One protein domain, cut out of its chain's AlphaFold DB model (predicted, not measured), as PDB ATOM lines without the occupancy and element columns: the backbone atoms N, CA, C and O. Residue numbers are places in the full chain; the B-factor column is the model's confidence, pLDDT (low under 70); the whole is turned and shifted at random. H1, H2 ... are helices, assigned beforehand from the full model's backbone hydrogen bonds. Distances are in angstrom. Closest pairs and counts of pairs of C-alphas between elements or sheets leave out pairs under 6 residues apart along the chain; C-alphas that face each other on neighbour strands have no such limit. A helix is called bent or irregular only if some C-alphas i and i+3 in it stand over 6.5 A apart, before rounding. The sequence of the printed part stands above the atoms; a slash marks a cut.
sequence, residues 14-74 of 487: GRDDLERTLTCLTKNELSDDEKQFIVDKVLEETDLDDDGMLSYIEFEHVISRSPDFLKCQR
ATOM      1  N   GLY A  14      37.619  47.558  30.170       85.44
ATOM      2  CA  GLY A  14      36.589  48.288  29.446       85.44
ATOM      3  C   GLY A  14      36.906  48.440  27.957       85.44
ATOM      4  O   GLY A  14      37.969  48.056  27.462       85.44
ATOM      5  N   ARG A  15      35.988  49.083  27.227       88.31
ATOM      6  CA  ARG A  15      36.192  49.469  25.816       88.31
ATOM      7  C   ARG A  15      37.487  50.255  25.604       88.31
ATOM      8  O   ARG A  15      38.235  49.951  24.678       88.31
ATOM      9  N   ASP A  16      37.768  51.208  26.490       86.06
ATOM     10  CA  ASP A  16      38.951  52.072  26.414       86.06
ATOM     11  C   ASP A  16      40.256  51.277  26.564       86.06
ATOM     12  O   ASP A  16      41.252  51.565  25.891       86.06
ATOM     13  N   ASP A  17      40.267  50.256  27.423       87.19
ATOM     14  CA  ASP A  17      41.422  49.379  27.589       87.19
ATOM     15  C   ASP A  17      41.655  48.529  26.341       87.19
ATOM     16  O   ASP A  17      42.784  48.451  25.850       87.19
ATOM     17  N   LEU A  18      40.588  47.947  25.779       87.19
ATOM     18  CA  LEU A  18      40.655  47.151  24.551       87.19
ATOM     19  C   LEU A  18      41.145  47.986  23.361       87.19
ATOM     20  O   LEU A  18      41.994  47.530  22.591       87.19
ATOM     21  N   GLU A  19      40.675  49.225  23.230       86.00
ATOM     22  CA  GLU A  19      41.094  50.136  22.164       86.00
ATOM     23  C   GLU A  19      42.578  50.525  22.288       86.00
ATOM     24  O   GLU A  19      43.332  50.518  21.302       86.00
ATOM     25  N   ARG A  20      43.042  50.805  23.512       83.69
ATOM     26  CA  ARG A  20      44.459  51.093  23.788       83.69
ATOM     27  C   ARG A  20      45.337  49.882  23.531       83.69
ATOM     28  O   ARG A  20      46.377  50.012  22.885       83.69
ATOM     29  N   THR A  21      44.905  48.701  23.962       85.12
ATOM     30  CA  THR A  21      45.585  47.444  23.654       85.12
ATOM     31  C   THR A  21      45.698  47.237  22.145       85.12
ATOM     32  O   THR A  21      46.792  46.946  21.659       85.12
ATOM     33  N   LEU A  22      44.612  47.411  21.384       84.56
ATOM     34  CA  LEU A  22      44.628  47.268  19.924       84.56
ATOM     35  C   LEU A  22      45.583  48.260  19.269       84.56
ATOM     36  O   LEU A  22      46.342  47.884  18.375       84.56
ATOM     37  N   THR A  23      45.601  49.500  19.748       83.56
ATOM     38  CA  THR A  23      46.533  50.531  19.281       83.56
ATOM     39  C   THR A  23      47.990  50.135  19.545       83.56
ATOM     40  O   THR A  23      48.836  50.294  18.664       83.56
ATOM     41  N   CYS A  24      48.294  49.556  20.711       81.12
ATOM     42  CA  CYS A  24      49.627  49.047  21.034       81.12
ATOM     43  C   CYS A  24      50.023  47.834  20.176       81.12
ATOM     44  O   CYS A  24      51.159  47.766  19.706       81.12
ATOM     45  N   LEU A  25      49.102  46.893  19.952       81.19
ATOM     46  CA  LEU A  25      49.359  45.672  19.180       81.19
ATOM     47  C   LEU A  25      49.536  45.950  17.687       81.19
ATOM     48  O   LEU A  25      50.379  45.327  17.044       81.19
ATOM     49  N   THR A  26      48.770  46.892  17.140       82.12
ATOM     50  CA  THR A  26      48.788  47.227  15.708       82.12
ATOM     51  C   THR A  26      49.661  48.430  15.384       82.12
ATOM     52  O   THR A  26      49.708  48.846  14.234       82.12
ATOM     53  N   LYS A  27      50.345  49.020  16.377       83.06
ATOM     54  CA  LYS A  27      51.155  50.243  16.215       83.06
ATOM     55  C   LYS A  27      50.384  51.371  15.511       83.06
ATOM     56  O   LYS A  27      50.967  52.151  14.762       83.06
ATOM     57  N   ASN A  28      49.082  51.467  15.796       80.94
ATOM     58  CA  ASN A  28      48.160  52.447  15.219       80.94
ATOM     59  C   ASN A  28      47.982  52.347  13.685       80.94
ATOM     60  O   ASN A  28      47.737  53.356  13.029       80.94
ATOM     61  N   GLU A  29      48.118  51.148  13.110       86.31
ATOM     62  CA  GLU A  29      47.883  50.900  11.676       86.31
ATOM     63  C   GLU A  29      46.394  50.743  11.318       86.31
ATOM     64  O   GLU A  29      46.031  50.880  10.152       86.31
ATOM     65  N   LEU A  30      45.535  50.478  12.306       88.31
ATOM     66  CA  LEU A  30      44.087  50.389  12.122       88.31
ATOM     67  C   LEU A  30      43.426  51.766  12.202       88.31
ATOM     68  O   LEU A  30      43.803  52.599  13.033       88.31
ATOM     69  N   SER A  31      42.401  51.977  11.379       90.69
ATOM     70  CA  SER A  31      41.509  53.131  11.507       90.69
ATOM     71  C   SER A  31      40.626  53.019  12.753       90.69
ATOM     72  O   SER A  31      40.411  51.929  13.284       90.69
ATOM     73  N   ASP A  32      40.098  54.145  13.230       87.56
ATOM     74  CA  ASP A  32      39.278  54.162  14.447       87.56
ATOM     75  C   ASP A  32      37.968  53.366  14.271       87.56
ATOM     76  O   ASP A  32      37.551  52.665  15.190       87.56
ATOM     77  N   ASP A  33      37.394  53.349  13.062       89.44
ATOM     78  CA  ASP A  33      36.224  52.522  12.730       89.44
ATOM     79  C   ASP A  33      36.540  51.014  12.809       89.44
ATOM     80  O   ASP A  33      35.729  50.219  13.288       89.44
ATOM     81  N   GLU A  34      37.734  50.602  12.368       88.81
ATOM     82  CA  GLU A  34      38.184  49.207  12.451       88.81
ATOM     83  C   GLU A  34      38.486  48.794  13.892       88.81
ATOM     84  O   GLU A  34      38.141  47.682  14.294       88.81
ATOM     85  N   LYS A  35      39.091  49.685  14.690       87.81
ATOM     86  CA  LYS A  35      39.307  49.444  16.124       87.81
ATOM     87  C   LYS A  35      37.974  49.246  16.831       87.81
ATOM     88  O   LYS A  35      37.813  48.248  17.526       87.81
ATOM     89  N   GLN A  36      37.014  50.141  16.596       88.69
ATOM     90  CA  GLN A  36      35.690  50.069  17.203       88.69
ATOM     91  C   GLN A  36      34.982  48.760  16.839       88.69
ATOM     92  O   GLN A  36      34.485  48.067  17.723       88.69
ATOM     93  N   PHE A  37      35.029  48.365  15.563       89.94
ATOM     94  CA  PHE A  37      34.456  47.101  15.105       89.94
ATOM     95  C   PHE A  37      35.068  45.882  15.810       89.94
ATOM     96  O   PHE A  37      34.349  44.955  16.180       89.94
ATOM     97  N   ILE A  38      36.389  45.871  16.011       87.19
ATOM     98  CA  ILE A  38      37.067  44.773  16.707       87.19
ATOM     99  C   ILE A  38      36.708  44.773  18.196       87.19
ATOM    100  O   ILE A  38      36.420  43.707  18.731       87.19
ATOM    101  N   VAL A  39      36.687  45.935  18.854       89.56
ATOM    102  CA  VAL A  39      36.276  46.055  20.264       89.56
ATOM    103  C   VAL A  39      34.851  45.538  20.454       89.56
ATOM    104  O   VAL A  39      34.614  44.732  21.350       89.56
ATOM    105  N   ASP A  40      33.923  45.933  19.580       89.62
ATOM    106  CA  ASP A  40      32.532  45.476  19.628       89.62
ATOM    107  C   ASP A  40      32.428  43.958  19.446       89.62
ATOM    108  O   ASP A  40      31.716  43.300  20.199       89.62
ATOM    109  N   LYS A  41      33.185  43.381  18.506       88.75
ATOM    110  CA  LYS A  41      33.203  41.926  18.293       88.75
ATOM    111  C   LYS A  41      33.798  41.157  19.463       88.75
ATOM    112  O   LYS A  41      33.308  40.079  19.781       88.75
ATOM    113  N   VAL A  42      34.842  41.692  20.091       86.44
ATOM    114  CA  VAL A  42      35.440  41.080  21.280       86.44
ATOM    115  C   VAL A  42      34.430  41.080  22.420       86.44
ATOM    116  O   VAL A  42      34.210  40.027  23.009       86.44
ATOM    117  N   LEU A  43      33.783  42.213  22.696       87.56
ATOM    118  CA  LEU A  43      32.782  42.297  23.759       87.56
ATOM    119  C   LEU A  43      31.591  41.371  23.480       87.56
ATOM    120  O   LEU A  43      31.300  40.537  24.322       87.56
ATOM    121  N   GLU A  44      31.015  41.379  22.273       87.38
ATOM    122  CA  GLU A  44      29.913  40.469  21.894       87.38
ATOM    123  C   GLU A  44      30.204  38.973  22.144       87.38
ATOM    124  O   GLU A  44      29.280  38.185  22.342       87.38
ATOM    125  N   GLU A  45      31.469  38.547  22.074       86.38
ATOM    126  CA  GLU A  45      31.853  37.145  22.277       86.38
ATOM    127  C   GLU A  45      32.235  36.802  23.721       86.38
ATOM    128  O   GLU A  45      32.288  35.616  24.072       86.38
ATOM    129  N   THR A  46      32.582  37.801  24.533       85.19
ATOM    130  CA  THR A  46      33.326  37.584  25.783       85.19
ATOM    131  C   THR A  46      32.679  38.193  27.015       85.19
ATOM    132  O   THR A  46      32.851  37.629  28.094       85.19
ATOM    133  N   ASP A  47      31.919  39.266  26.837       88.50
ATOM    134  CA  ASP A  47      31.039  39.861  27.835       88.50
ATOM    135  C   ASP A  47      29.786  38.976  27.941       88.50
ATOM    136  O   ASP A  47      28.990  38.877  27.006       88.50
ATOM    137  N   LEU A  48      29.684  38.198  29.023       85.00
ATOM    138  CA  LEU A  48      28.608  37.221  29.200       85.00
ATOM    139  C   LEU A  48      27.393  37.826  29.904       85.00
ATOM    140  O   LEU A  48      26.320  37.212  29.871       85.00
ATOM    141  N   ASP A  49      27.564  38.965  30.575       87.31
ATOM    142  CA  ASP A  49      26.509  39.668  31.300       87.31
ATOM    143  C   ASP A  49      26.056  40.986  30.643       87.31
ATOM    144  O   ASP A  49      25.104  41.604  31.134       87.31
ATOM    145  N   ASP A  50      26.615  41.316  29.473       86.56
ATOM    146  CA  ASP A  50      26.308  42.478  28.631       86.56
ATOM    147  C   ASP A  50      26.515  43.820  29.374       86.56
ATOM    148  O   ASP A  50      25.798  44.802  29.126       86.56
ATOM    149  N   ASP A  51      27.467  43.883  30.313       87.25
ATOM    150  CA  ASP A  51      27.766  45.097  31.083       87.25
ATOM    151  C   ASP A  51      28.727  46.068  30.358       87.25
ATOM    152  O   ASP A  51      28.898  47.227  30.764       87.25
ATOM    153  N   GLY A  52      29.268  45.642  29.213       84.69
ATOM    154  CA  GLY A  52      30.189  46.388  28.363       84.69
ATOM    155  C   GLY A  52      31.634  46.378  28.859       84.69
ATOM    156  O   GLY A  52      32.456  47.148  28.339       84.69
ATOM    157  N   MET A  53      31.942  45.549  29.853       86.62
ATOM    158  CA  MET A  53      33.241  45.387  30.488       86.62
ATOM    159  C   MET A  53      33.575  43.895  30.607       86.62
ATOM    160  O   MET A  53      32.724  43.028  30.486       86.62
ATOM    161  N   LEU A  54      34.853  43.564  30.808       86.12
ATOM    162  CA  LEU A  54      35.254  42.181  31.071       86.12
ATOM    163  C   LEU A  54      35.719  42.032  32.512       86.12
ATOM    164  O   LEU A  54      36.735  42.604  32.927       86.12
ATOM    165  N   SER A  55      35.005  41.200  33.265       85.00
ATOM    166  CA  SER A  55      35.435  40.750  34.581       85.00
ATOM    167  C   SER A  55      36.627  39.790  34.481       85.00
ATOM    168  O   SER A  55      36.963  39.234  33.431       85.00
ATOM    169  N   TYR A  56      37.281  39.527  35.615       80.88
ATOM    170  CA  TYR A  56      38.376  38.551  35.677       80.88
ATOM    171  C   TYR A  56      37.977  37.158  35.167       80.88
ATOM    172  O   TYR A  56      38.786  36.487  34.527       80.88
ATOM    173  N   ILE A  57      36.744  36.733  35.452       81.25
ATOM    174  CA  ILE A  57      36.240  35.403  35.096       81.25
ATOM    175  C   ILE A  57      36.020  35.315  33.584       81.25
ATOM    176  O   ILE A  57      36.431  34.338  32.959       81.25
ATOM    177  N   GLU A  58      35.434  36.351  32.988       83.38
ATOM    178  CA  GLU A  58      35.233  36.435  31.540       83.38
ATOM    179  C   GLU A  58      36.567  36.487  30.811       83.38
ATOM    180  O   GLU A  58      36.796  35.697  29.899       83.38
ATOM    181  N   PHE A  59      37.509  37.305  31.287       80.38
ATOM    182  CA  PHE A  59      38.855  37.377  30.726       80.38
ATOM    183  C   PHE A  59      39.601  36.033  30.792       80.38
ATOM    184  O   PHE A  59      40.230  35.615  29.816       80.38
ATOM    185  N   GLU A  60      39.530  35.318  31.920       81.69
ATOM    186  CA  GLU A  60      40.109  33.975  32.046       81.69
ATOM    187  C   GLU A  60      39.484  33.003  31.034       81.69
ATOM    188  O   GLU A  60      40.191  32.223  30.385       81.69
ATOM    189  N   HIS A  61      38.170  33.109  30.829       79.00
ATOM    190  CA  HIS A  61      37.449  32.332  29.828       79.00
ATOM    191  C   HIS A  61      37.918  32.659  28.401       79.00
ATOM    192  O   HIS A  61      38.168  31.724  27.636       79.00
ATOM    193  N   VAL A  62      38.150  33.933  28.057       76.50
ATOM    194  CA  VAL A  62      38.710  34.347  26.749       76.50
ATOM    195  C   VAL A  62      40.077  33.714  26.498       76.50
ATOM    196  O   VAL A  62      40.302  33.078  25.464       76.50
ATOM    197  N   ILE A  63      40.995  33.838  27.460       74.81
ATOM    198  CA  ILE A  63      42.364  33.322  27.332       74.81
ATOM    199  C   ILE A  63      42.375  31.792  27.232       74.81
ATOM    200  O   ILE A  63      43.174  31.226  26.481       74.81
ATOM    201  N   SER A  64      41.461  31.111  27.929       75.62
ATOM    202  CA  SER A  64      41.338  29.651  27.860       75.62
ATOM    203  C   SER A  64      40.914  29.144  26.474       75.62
ATOM    204  O   SER A  64      41.320  28.052  26.066       75.62
ATOM    205  N   ARG A  65      40.131  29.937  25.727       72.44
ATOM    206  CA  ARG A  65      39.610  29.579  24.397       72.44
ATOM    207  C   ARG A  65      40.522  30.006  23.255       72.44
ATOM    208  O   ARG A  65      40.446  29.411  22.181       72.44
ATOM    209  N   SER A  66      41.415  30.957  23.507       64.69
ATOM    210  CA  SER A  66      42.335  31.492  22.506       64.69
ATOM    211  C   SER A  66      43.797  31.295  22.938       64.69
ATOM    212  O   SER A  66      44.510  32.266  23.199       64.69
ATOM    213  N   PRO A  67      44.298  30.040  22.983       59.75
ATOM    214  CA  PRO A  67      45.645  29.713  23.467       59.75
ATOM    215  C   PRO A  67      46.773  30.350  22.638       59.75
ATOM    216  O   PRO A  67      47.917  30.415  23.092       59.75
ATOM    217  N   ASP A  68      46.473  30.832  21.432       56.72
ATOM    218  CA  ASP A  68      47.419  31.562  20.590       56.72
ATOM    219  C   ASP A  68      47.717  32.982  21.112       56.72
ATOM    220  O   ASP A  68      48.822  33.478  20.883       56.72
ATOM    221  N   PHE A  69      46.834  33.588  21.922       58.62
ATOM    222  CA  PHE A  69      47.125  34.858  22.614       58.62
ATOM    223  C   PHE A  69      48.344  34.734  23.537       58.62
ATOM    224  O   PHE A  69      49.193  35.624  23.578       58.62
ATOM    225  N   LEU A  70      48.493  33.589  24.212       54.50
ATOM    226  CA  LEU A  70      49.637  33.311  25.086       54.50
ATOM    227  C   LEU A  70      50.936  33.070  24.302       54.50
ATOM    228  O   LEU A  70      52.029  33.217  24.847       54.50
ATOM    229  N   LYS A  71      50.853  32.728  23.008       52.62
ATOM    230  CA  LYS A  71      52.037  32.535  22.154       52.62
ATOM    231  C   LYS A  71      52.615  33.863  21.649       52.62
ATOM    232  O   LYS A  71      53.828  33.945  21.451       52.62
ATOM    233  N   CYS A  72      51.796  34.911  21.509       48.31
ATOM    234  CA  CYS A  72      52.248  36.259  21.127       48.31
ATOM    235  C   CYS A  72      53.120  36.949  22.189       48.31
ATOM    236  O   CYS A  72      53.947  37.790  21.836       48.31
ATOM    237  N   GLN A  73      53.042  36.540  23.463       42.19
ATOM    238  CA  GLN A  73      53.930  37.033  24.532       42.19
ATOM    239  C   GLN A  73      55.423  36.844  24.199       42.19
ATOM    240  O   GLN A  73      56.274  37.587  24.679       42.19
ATOM    241  N   ARG A  74      55.752  35.871  23.337       33.19
ATOM    242  CA  ARG A  74      57.123  35.596  22.900       33.19
ATOM    243  C   ARG A  74      57.629  36.552  21.812       33.19
ATOM    244  O   ARG A  74      58.836  36.743  21.717       33.19
TER     245      ARG A  74
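This is residues 14 to 74 of the 487 residues of an uncharacterized protein of Mytilus galloprovincialis (UniProt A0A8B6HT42). The longest helix, H2, makes one bar of a loose L; H1 crosses it at a steep tilt on one side, and H3 meets the end of H2 at a corner, nearly at right angles. Beyond this, residues 63 to 74, the last part of H3 and the short H4, stick out as a free tail. The printed part has 61 residues with four named helices, H1, H2, H3 and H4 in that order along the chain, and no named strand; the class is all helix. By its radius of gyration of the C-alphas, 11.9 A, the whole is compact, yet its outline is flat, spanning 30 by 30 by 14 A.

H2, residues 32 to 46, touches two helices, each with a part of itself alone. With residues 35 to 39 it touches H1, residues 15 to 26; their closest C-alphas are those of Leu 18 and Val 39, 6.2 A apart. H1 and H2 stand at a steep tilt of 63 degrees and run opposite ways. With residue 46 alone H2 touches H3, residues 56 to 65; the closest C-alphas, those of Thr 46 and Glu 58, are 6.2 A apart. H2 and H3 are about perpendicular, at 85 degrees. H4, residues 69 to 72, is close to H3 but not clearly touching it, the closest C-alphas being those of Ile 63 and Phe 69, 6.9 A apart. H1 and H3 are apart, as are H1 and H4, and H2 and H4. In H1, H2 and H3 every O i to N i+4 pair is within hydrogen-bond range; H4 is too short for such a pair, and its one O i to N i+3 pair is within range.

H2 runs 20.9 A from C-alpha 32 at (39.278, 54.162, 14.447) to C-alpha 46 at (33.326, 37.584, 25.783). H1 is 16.3 A long and begins at C-alpha 15, at (36.192, 49.469, 25.816). H3 is 14.5 A long, and H4, 5.5 A long, ends at C-alpha 72, at (52.248, 36.259, 21.127). No helix is bent or irregular.

The C-alphas farthest apart, those of Asp 50 and Arg 74, are 32.1 A apart. Residues 63 to 74 stand free, and the body without them spans 30 by 17 by 14 A. The printed part has no cut. The links from H1 to H2 and from H3 to H4 are tight, the link from H2 to H3 is short, and there is no long link. The mean pLDDT of the printed part is 80.1; residues 66 to 74 are under 70, and H4 has a mean of 54.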